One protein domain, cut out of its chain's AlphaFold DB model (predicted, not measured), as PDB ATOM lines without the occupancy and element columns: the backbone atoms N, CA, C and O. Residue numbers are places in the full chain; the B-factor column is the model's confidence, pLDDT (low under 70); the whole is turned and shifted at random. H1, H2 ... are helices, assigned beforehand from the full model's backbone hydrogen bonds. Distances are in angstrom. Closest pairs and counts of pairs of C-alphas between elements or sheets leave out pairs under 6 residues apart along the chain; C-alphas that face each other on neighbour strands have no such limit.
ATOM      1  N   GLY A 363     186.325 -85.395  21.199       91.88
ATOM      2  CA  GLY A 363     187.547 -85.169  20.421       91.88
ATOM      3  C   GLY A 363     188.701 -86.146  20.686       91.88
ATOM      4  O   GLY A 363     189.709 -86.050  19.991       91.88
ATOM      5  N   ILE A 364     188.567 -87.099  21.618       95.56
ATOM      6  CA  ILE A 364     189.544 -88.180  21.824       95.56
ATOM      7  C   ILE A 364     188.915 -89.503  21.378       95.56
ATOM      8  O   ILE A 364     187.878 -89.921  21.895       95.56
ATOM      9  N   THR A 365     189.541 -90.188  20.422       96.12
ATOM     10  CA  THR A 365     189.061 -91.489  19.942       96.12
ATOM     11  C   THR A 365     189.202 -92.564  21.023       96.12
ATOM     12  O   THR A 365     190.029 -92.469  21.936       96.12
ATOM     13  N   ALA A 366     188.409 -93.634  20.924       94.06
ATOM     14  CA  ALA A 366     188.488 -94.755  21.863       94.06
ATOM     15  C   ALA A 366     189.897 -95.381  21.914       94.06
ATOM     16  O   ALA A 366     190.356 -95.787  22.982       94.06
ATOM     17  N   GLU A 367     190.604 -95.398  20.783       95.44
ATOM     18  CA  GLU A 367     191.981 -95.888  20.671       95.44
ATOM     19  C   GLU A 367     192.975 -94.976  21.396       95.44
ATOM     20  O   GLU A 367     193.778 -95.451  22.201       95.44
ATOM     21  N   GLN A 368     192.877 -93.657  21.197       95.88
ATOM     22  CA  GLN A 368     193.690 -92.677  21.925       95.88
ATOM     23  C   GLN A 368     193.451 -92.781  23.435       95.88
ATOM     24  O   GLN A 368     194.390 -92.796  24.234       95.88
ATOM     25  N   TRP A 369     192.189 -92.942  23.841       94.62
ATOM     26  CA  TRP A 369     191.831 -93.139  25.241       94.62
ATOM     27  C   TRP A 369     192.421 -94.432  25.820       94.62
ATOM     28  O   TRP A 369     192.913 -94.442  26.954       94.62
ATOM     29  N   ALA A 370     192.419 -95.519  25.044       93.88
ATOM     30  CA  ALA A 370     193.043 -96.779  25.432       93.88
ATOM     31  C   ALA A 370     194.568 -96.642  25.590       93.88
ATOM     32  O   ALA A 370     195.124 -97.209  26.531       93.88
ATOM     33  N   LEU A 371     195.240 -95.848  24.751       94.25
ATOM     34  CA  LEU A 371     196.679 -95.565  24.870       94.25
ATOM     35  C   LEU A 371     197.017 -94.731  26.116       94.25
ATOM     36  O   LEU A 371     198.003 -95.024  26.805       94.25
ATOM     37  N   LEU A 372     196.176 -93.746  26.451       94.00
ATOM     38  CA  LEU A 372     196.310 -92.942  27.673       94.00
ATOM     39  C   LEU A 372     196.096 -93.794  28.935       94.00
ATOM     40  O   LEU A 372     196.873 -93.711  29.890       94.00
ATOM     41  N   LYS A 373     195.071 -94.657  28.940       92.50
ATOM     42  CA  LYS A 373     194.744 -95.551  30.068       92.50
ATOM     43  C   LYS A 373     195.716 -96.723  30.203       92.50
ATOM     44  O   LYS A 373     196.082 -97.092  31.318       92.50
ATOM     45  N   GLY A 374     196.150 -97.303  29.085       88.56
ATOM     46  CA  GLY A 374     196.974 -98.514  29.022       88.56
ATOM     47  C   GLY A 374     198.387 -98.347  29.581       88.56
ATOM     48  O   GLY A 374     199.115 -99.329  29.733       88.56
ATOM     49  N   GLY A 375     198.788 -97.119  29.922       74.75
ATOM     50  CA  GLY A 375     200.098 -96.824  30.486       74.75
ATOM     51  C   GLY A 375     200.286 -97.071  31.974       74.75
ATOM     52  O   GLY A 375     201.423 -97.029  32.436       74.75
ATOM     53  N   SER A 376     199.219 -97.325  32.732       69.19
ATOM     54  CA  SER A 376     199.329 -97.461  34.190       69.19
ATOM     55  C   SER A 376     199.666 -98.881  34.662       69.19
ATOM     56  O   SER A 376     200.243 -99.038  35.735       69.19
ATOM     57  N   GLY A 377     199.319 -99.913  33.883       73.88
ATOM     58  CA  GLY A 377     199.341-101.306  34.356       73.88
ATOM     59  C   GLY A 377     200.650-102.063  34.126       73.88
ATOM     60  O   GLY A 377     201.002-102.950  34.899       73.88
ATOM     61  N   LYS A 378     201.404-101.721  33.080       80.00
ATOM     62  CA  LYS A 378     202.738-102.291  32.845       80.00
ATOM     63  C   LYS A 378     203.749-101.309  33.408       80.00
ATOM     64  O   LYS A 378     203.573-100.113  33.210       80.00
ATOM     65  N   LYS A 379     204.776-101.800  34.116       82.44
ATOM     66  CA  LYS A 379     205.908-100.994  34.600       82.44
ATOM     67  C   LYS A 379     206.539-100.286  33.400       82.44
ATOM     68  O   LYS A 379     207.456-100.822  32.783       82.44
ATOM     69  N   ARG A 380     206.000 -99.125  33.017       79.94
ATOM     70  CA  ARG A 380     206.600 -98.288  31.992       79.94
ATOM     71  C   ARG A 380     207.986 -97.941  32.503       79.94
ATOM     72  O   ARG A 380     208.180 -97.720  33.705       79.94
ATOM     73  N   LEU A 381     208.943 -97.955  31.583       85.69
ATOM     74  CA  LEU A 381     210.262 -97.402  31.828       85.69
ATOM     75  C   LEU A 381     210.066 -96.021  32.468       85.69
ATOM     76  O   LEU A 381     209.095 -95.334  32.147       85.69
ATOM     77  N   ARG A 382     210.910 -95.641  33.431       90.19
ATOM     78  CA  ARG A 382     210.800 -94.328  34.075       90.19
ATOM     79  C   ARG A 382     211.161 -93.247  33.057       90.19
ATOM     80  O   ARG A 382     212.302 -92.808  33.004       90.19
ATOM     81  N   VAL A 383     210.190 -92.871  32.238       94.12
ATOM     82  CA  VAL A 383     210.293 -91.766  31.293       94.12
ATOM     83  C   VAL A 383     210.325 -90.466  32.083       94.12
ATOM     84  O   VAL A 383     209.667 -90.344  33.126       94.12
ATOM     85  N   SER A 384     211.103 -89.499  31.602       95.88
ATOM     86  CA  SER A 384     211.132 -88.174  32.213       95.88
ATOM     87  C   SER A 384     209.728 -87.542  32.174       95.88
ATOM     88  O   SER A 384     208.940 -87.845  31.273       95.88
ATOM     89  N   PRO A 385     209.372 -86.651  33.117       93.69
ATOM     90  CA  PRO A 385     208.073 -85.974  33.097       93.69
ATOM     91  C   PRO A 385     207.796 -85.231  31.782       93.69
ATOM     92  O   PRO A 385     206.665 -85.229  31.302       93.69
ATOM     93  N   VAL A 386     208.842 -84.654  31.185       94.81
ATOM     94  CA  VAL A 386     208.793 -83.949  29.897       94.81
ATOM     95  C   VAL A 386     208.472 -84.909  28.757       94.81
ATOM     96  O   VAL A 386     207.582 -84.654  27.955       94.81
ATOM     97  N   GLU A 387     209.148 -86.049  28.705       95.44
ATOM     98  CA  GLU A 387     208.915 -87.052  27.669       95.44
ATOM     99  C   GLU A 387     207.540 -87.705  27.805       95.44
ATOM    100  O   GLU A 387     206.847 -87.904  26.813       95.44
ATOM    101  N   ARG A 388     207.072 -87.905  29.041       94.69
ATOM    102  CA  ARG A 388     205.698 -88.337  29.308       94.69
ATOM    103  C   ARG A 388     204.663 -87.325  28.818       94.69
ATOM    104  O   ARG A 388     203.593 -87.721  28.364       94.69
ATOM    105  N   TRP A 389     204.959 -86.032  28.911       95.69
ATOM    106  CA  TRP A 389     204.096 -84.993  28.355       95.69
ATOM    107  C   TRP A 389     204.046 -85.084  26.827       95.69
ATOM    108  O   TRP A 389     202.963 -85.024  26.251       95.69
ATOM    109  N   TRP A 390     205.189 -85.321  26.176       96.88
ATOM    110  CA  TRP A 390     205.246 -85.533  24.728       96.88
ATOM    111  C   TRP A 390     204.512 -86.799  24.278       96.88
ATOM    112  O   TRP A 390     203.803 -86.749  23.278       96.88
ATOM    113  N   GLU A 391     204.594 -87.896  25.037       95.94
ATOM    114  CA  GLU A 391     203.777 -89.093  24.786       95.94
ATOM    115  C   GLU A 391     202.280 -88.756  24.801       95.94
ATOM    116  O   GLU A 391     201.528 -89.202  23.938       95.94
ATOM    117  N   ILE A 392     201.834 -87.958  25.776       96.19
ATOM    118  CA  ILE A 392     200.432 -87.537  25.878       96.19
ATOM    119  C   ILE A 392     200.053 -86.643  24.691       96.19
ATOM    120  O   ILE A 392     198.987 -86.841  24.106       96.19
ATOM    121  N   TRP A 393     200.915 -85.695  24.313       96.94
ATOM    122  CA  TRP A 393     200.681 -84.806  23.174       96.94
ATOM    123  C   TRP A 393     200.489 -85.584  21.872       96.94
ATOM    124  O   TRP A 393     199.509 -85.352  21.165       96.94
ATOM    125  N   ASP A 394     201.374 -86.536  21.581       96.81
ATOM    126  CA  ASP A 394     201.304 -87.337  20.356       96.81
ATOM    127  C   ASP A 394     200.045 -88.200  20.293       96.81
ATOM    128  O   ASP A 394     199.494 -88.422  19.213       96.81
ATOM    129  N   ILE A 395     199.575 -88.680  21.449       96.75
ATOM    130  CA  ILE A 395     198.326 -89.437  21.523       96.75
ATOM    131  C   ILE A 395     197.138 -88.519  21.242       96.75
ATOM    132  O   ILE A 395     196.261 -88.903  20.477       96.75
ATOM    133  N   ILE A 396     197.087 -87.325  21.838       96.69
ATOM    134  CA  ILE A 396     195.938 -86.413  21.701       96.69
ATOM    135  C   ILE A 396     195.913 -85.743  20.316       96.69
ATOM    136  O   ILE A 396     194.839 -85.556  19.745       96.69
ATOM    137  N   PHE A 397     197.076 -85.421  19.744       96.69
ATOM    138  CA  PHE A 397     197.209 -84.648  18.506       96.69
ATOM    139  C   PHE A 397     198.048 -85.371  17.439       96.69
ATOM    140  O   PHE A 397     199.102 -84.869  17.031       96.69
ATOM    141  N   PRO A 398     197.587 -86.526  16.932       96.50
ATOM    142  CA  PRO A 398     198.331 -87.290  15.941       96.50
ATOM    143  C   PRO A 398     198.564 -86.455  14.675       96.50
ATOM    144  O   PRO A 398     197.646 -85.838  14.134       96.50
ATOM    145  N   GLY A 399     199.814 -86.420  14.212       96.44
ATOM    146  CA  GLY A 399     200.220 -85.698  13.003       96.44
ATOM    147  C   GLY A 399     200.386 -84.182  13.159       96.44
ATOM    148  O   GLY A 399     200.816 -83.534  12.206       96.44
ATOM    149  N   LYS A 400     200.098 -83.595  14.331       97.44
ATOM    150  CA  LYS A 400     200.427 -82.185  14.592       97.44
ATOM    151  C   LYS A 400     201.865 -82.057  15.079       97.44
ATOM    152  O   LYS A 400     202.343 -82.873  15.863       97.44
ATOM    153  N   GLN A 401     202.542 -80.995  14.646       97.50
ATOM    154  CA  GLN A 401     203.866 -80.666  15.158       97.50
ATOM    155  C   GLN A 401     203.778 -80.408  16.667       97.50
ATOM    156  O   GLN A 401     202.897 -79.682  17.136       97.50
ATOM    157  N   ARG A 402     204.681 -81.037  17.423       97.31
ATOM    158  CA  ARG A 402     204.857 -80.769  18.849       97.31
ATOM    159  C   ARG A 402     205.228 -79.290  19.033       97.31
ATOM    160  O   ARG A 402     206.056 -78.806  18.262       97.31
ATOM    161  N   PRO A 403     204.651 -78.566  20.008       95.19
ATOM    162  CA  PRO A 403     205.167 -77.255  20.384       95.19
ATOM    163  C   PRO A 403     206.644 -77.359  20.780       95.19
ATOM    164  O   PRO A 403     207.117 -78.431  21.145       95.19
ATOM    165  N   ASP A 404     207.375 -76.249  20.741       94.06
ATOM    166  CA  ASP A 404     208.811 -76.265  21.054       94.06
ATOM    167  C   ASP A 404     209.096 -76.638  22.520       94.06
ATOM    168  O   ASP A 404     210.187 -77.101  22.851       94.06
ATOM    169  N   HIS A 405     208.118 -76.457  23.417       91.38
ATOM    170  CA  HIS A 405     208.279 -76.726  24.842       91.38
ATOM    171  C   HIS A 405     206.973 -77.223  25.509       91.38
ATOM    172  O   HIS A 405     205.895 -76.758  25.128       91.38
ATOM    173  N   PRO A 406     207.031 -78.138  26.508       89.62
ATOM    174  CA  PRO A 406     205.842 -78.709  27.159       89.62
ATOM    175  C   PRO A 406     205.117 -77.713  28.059       89.62
ATOM    176  O   PRO A 406     203.894 -77.741  28.192       89.62
ATOM    177  N   SER A 407     205.868 -76.821  28.716       80.25
ATOM    178  CA  SER A 407     205.241 -75.676  29.357       80.25
ATOM    179  C   SER A 407     204.885 -74.710  28.246       80.25
ATOM    180  O   SER A 407     205.768 -74.097  27.641       80.25
ATOM    181  N   PHE A 408     203.590 -74.586  27.986       60.47
ATOM    182  CA  PHE A 408     203.051 -73.419  27.318       60.47
ATOM    183  C   PHE A 408     203.504 -72.218  28.148       60.47
ATOM    184  O   PHE A 408     202.916 -71.936  29.185       60.47
ATOM    185  N   VAL A 409     204.623 -71.590  27.779       51.72
ATOM    186  CA  VAL A 409     205.000 -70.298  28.337       51.72
ATOM    187  C   VAL A 409     204.087 -69.339  27.599       51.72
ATOM    188  O   VAL A 409     204.307 -69.107  26.405       51.72
ATOM    189  N   PRO A 410     203.028 -68.814  28.231       53.41
ATOM    190  CA  PRO A 410     202.264 -67.765  27.609       53.41
ATOM    191  C   PRO A 410     203.210 -66.567  27.655       53.41
ATOM    192  O   PRO A 410     203.274 -65.843  28.642       53.41
ATOM    193  N   GLY A 411     204.003 -66.374  26.599       51.84
ATOM    194  CA  GLY A 411     204.916 -65.235  26.482       51.84
ATOM    195  C   GLY A 411     204.183 -63.898  26.590       51.84
ATOM    196  O   GLY A 411     204.790 -62.884  26.899       51.84
ATOM    197  N   LYS A 412     202.853 -63.906  26.432       54.50
ATOM    198  CA  LYS A 412     201.990 -62.765  26.722       54.50
ATOM    199  C   LYS A 412     201.688 -62.590  28.207       54.50
ATOM    200  O   LYS A 412     201.523 -61.454  28.613       54.50
ATOM    201  N   GLU A 413     201.622 -63.638  29.027       62.88
ATOM    202  CA  GLU A 413     201.292 -63.500  30.451       62.88
ATOM    203  C   GLU A 413     202.455 -62.897  31.235       62.88
ATOM    204  O   GLU A 413     202.232 -61.935  31.951       62.88
ATOM    205  N   GLU A 414     203.695 -63.360  31.050       71.00
ATOM    206  CA  GLU A 414     204.840 -62.725  31.726       71.00
ATOM    207  C   GLU A 414     205.121 -61.316  31.194       71.00
ATOM    208  O   GLU A 414     205.468 -60.416  31.952       71.00
ATOM    209  N   GLU A 415     204.897 -61.061  29.904       74.69
ATOM    210  CA  GLU A 415     204.970 -59.694  29.390       74.69
ATOM    211  C   GLU A 415     203.848 -58.811  29.961       74.69
ATOM    212  O   GLU A 415     204.099 -57.656  30.300       74.69
ATOM    213  N   THR A 416     202.638 -59.350  30.139       70.25
ATOM    214  CA  THR A 416     201.512 -58.634  30.760       70.25
ATOM    215  C   THR A 416     201.747 -58.433  32.252       70.25
ATOM    216  O   THR A 416     201.538 -57.329  32.731       70.25
ATOM    217  N   LYS A 417     202.273 -59.425  32.982       75.12
ATOM    218  CA  LYS A 417     202.674 -59.303  34.392       75.12
ATOM    219  C   LYS A 417     203.814 -58.309  34.558       75.12
ATOM    220  O   LYS A 417     203.796 -57.527  35.502       75.12
ATOM    221  N   ARG A 418     204.785 -58.281  33.639       79.75
ATOM    222  CA  ARG A 418     205.861 -57.280  33.641       79.75
ATOM    223  C   ARG A 418     205.307 -55.883  33.369       79.75
ATOM    224  O   ARG A 418     205.588 -54.978  34.145       79.75
ATOM    225  N   LYS A 419     204.470 -55.716  32.339       80.69
ATOM    226  CA  LYS A 419     203.789 -54.445  32.025       80.69
ATOM    227  C   LYS A 419     202.905 -53.972  33.179       80.69
ATOM    228  O   LYS A 419     202.935 -52.794  33.514       80.69
ATOM    229  N   LEU A 420     202.177 -54.882  33.816       78.50
ATOM    230  CA  LEU A 420     201.335 -54.608  34.973       78.50
ATOM    231  C   LEU A 420     202.168 -54.195  36.189       78.50
ATOM    232  O   LEU A 420     201.868 -53.172  36.791       78.50
ATOM    233  N   ARG A 421     203.245 -54.924  36.515       80.25
ATOM    234  CA  ARG A 421     204.172 -54.534  37.591       80.25
ATOM    235  C   ARG A 421     204.759 -53.147  37.344       80.25
ATOM    236  O   ARG A 421     204.817 -52.348  38.272       80.25
ATOM    237  N   THR A 422     205.117 -52.827  36.100       84.00
ATOM    238  CA  THR A 422     205.573 -51.481  35.727       84.00
ATOM    239  C   THR A 422     204.468 -50.430  35.873       84.00
ATOM    240  O   THR A 422     204.736 -49.352  36.395       84.00
ATOM    241  N   LEU A 423     203.227 -50.718  35.467       79.75
ATOM    242  CA  LEU A 423     202.092 -49.802  35.644       79.75
ATOM    243  C   LEU A 423     201.781 -49.552  37.125       79.75
ATOM    244  O   LEU A 423     201.622 -48.400  37.520       79.75
ATOM    245  N   LEU A 424     201.777 -50.603  37.947       78.31
ATOM    246  CA  LEU A 424     201.573 -50.503  39.391       78.31
ATOM    247  C   LEU A 424     202.694 -49.694  40.047       78.31
ATOM    248  O   LEU A 424     202.405 -48.735  40.757       78.31
ATOM    249  N   GLN A 425     203.961 -49.981  39.736       77.38
ATOM    250  CA  GLN A 425     205.094 -49.191  40.237       77.38
ATOM    251  C   GLN A 425     205.015 -47.721  39.810       77.38
ATOM    252  O   GLN A 425     205.287 -46.835  40.616       77.38
ATOM    253  N   ASN A 426     204.599 -47.439  38.574       76.38
ATOM    254  CA  ASN A 426     204.418 -46.065  38.110       76.38
ATOM    255  C   ASN A 426     203.267 -45.360  38.841       76.38
ATOM    256  O   ASN A 426     203.428 -44.210  39.239       76.38
ATOM    257  N   SER A 427     202.142 -46.043  39.074       67.00
ATOM    258  CA  SER A 427     201.005 -45.484  39.821       67.00
ATOM    259  C   SER A 427     201.343 -45.212  41.291       67.00
ATOM    260  O   SER A 427     201.029 -44.140  41.808       67.00
ATOM    261  N   LEU A 428     202.083 -46.119  41.938       70.12
ATOM    262  CA  LEU A 428     202.547 -45.952  43.314       70.12
ATOM    263  C   LEU A 428     203.535 -44.784  43.424       70.12
ATOM    264  O   LEU A 428     203.377 -43.946  44.305       70.12
ATOM    265  N   ASN A 429     204.474 -44.652  42.481       67.12
ATOM    266  CA  ASN A 429     205.418 -43.528  42.441       67.12
ATOM    267  C   ASN A 429     204.743 -42.163  42.200       67.12
ATOM    268  O   ASN A 429     205.259 -41.138  42.649       67.12
ATOM    269  N   ILE A 430     203.609 -42.125  41.489       56.47
ATOM    270  CA  ILE A 430     202.809 -40.900  41.321       56.47
ATOM    271  C   ILE A 430     202.140 -40.525  42.648       56.47
ATOM    272  O   ILE A 430     202.157 -39.352  43.022       56.47
ATOM    273  N   SER A 431     201.636 -41.512  43.393       48.69
ATOM    274  CA  SER A 431     201.050 -41.279  44.713       48.69
ATOM    275  C   SER A 431     202.091 -40.730  45.699       48.69
ATOM    276  O   SER A 431     201.872 -39.690  46.313       48.69
ATOM    277  N   THR A 432     203.303 -41.291  45.757       51.00
ATOM    278  CA  THR A 432     204.355 -40.776  46.656       51.00
ATOM    279  C   THR A 432     204.763 -39.327  46.351       51.00
ATOM    280  O   THR A 432     205.209 -38.611  47.243       51.00
TER     281      THR A 432
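This is residues 363 to 432 of the 565 residues of an uncharacterized protein of Monosporascus sp. 5C6A (UniProt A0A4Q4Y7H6). A small head, a helical hairpin of H1 and H2 with the stretch after H2, is joined to one long helix, H3, which sticks out from it as a free arm with residues 408 to 432, of which 411 to 432 belong to H3. The printed part has 70 residues with three named helices, H1, H2 and H3 in that order, and no named strand; the class is all helix. It is extended, with a radius of gyration of the C-alphas of 20.5 A and spans of 63 by 26 by 19 A.

H1, residues 366 to 373, begins at C-alpha (188.488, -94.755, 21.863) and is 10.3 A long from first to last C-alpha. H2, residues 385 to 396, is 16.7 A long. H3, residues 411 to 432, is 31.7 A long and ends at C-alpha (204.355, -40.776, 46.656).

H1 and H2 form a helical hairpin and touch, H2 with residues 392 to 396 alone; their closest C-alphas, of Gln 368 and Ile 395, are 5.7 A apart. They run opposite ways at a shallow tilt of 13 degrees. H3 is apart from H1 and from H2. Every O i to N i+4 pair is within hydrogen-bond range in H1 and H2, and 17 of 18 in H3.

The C-alphas farthest apart, of Lys 378 and Thr 432, are 63.1 A apart. The printed part has no cut, and both links are long. Residues 373 to 382 and 408 to 432 stand free. The pLDDT is under 70 at residues 376, 408 to 413, 427 and 429 to 432.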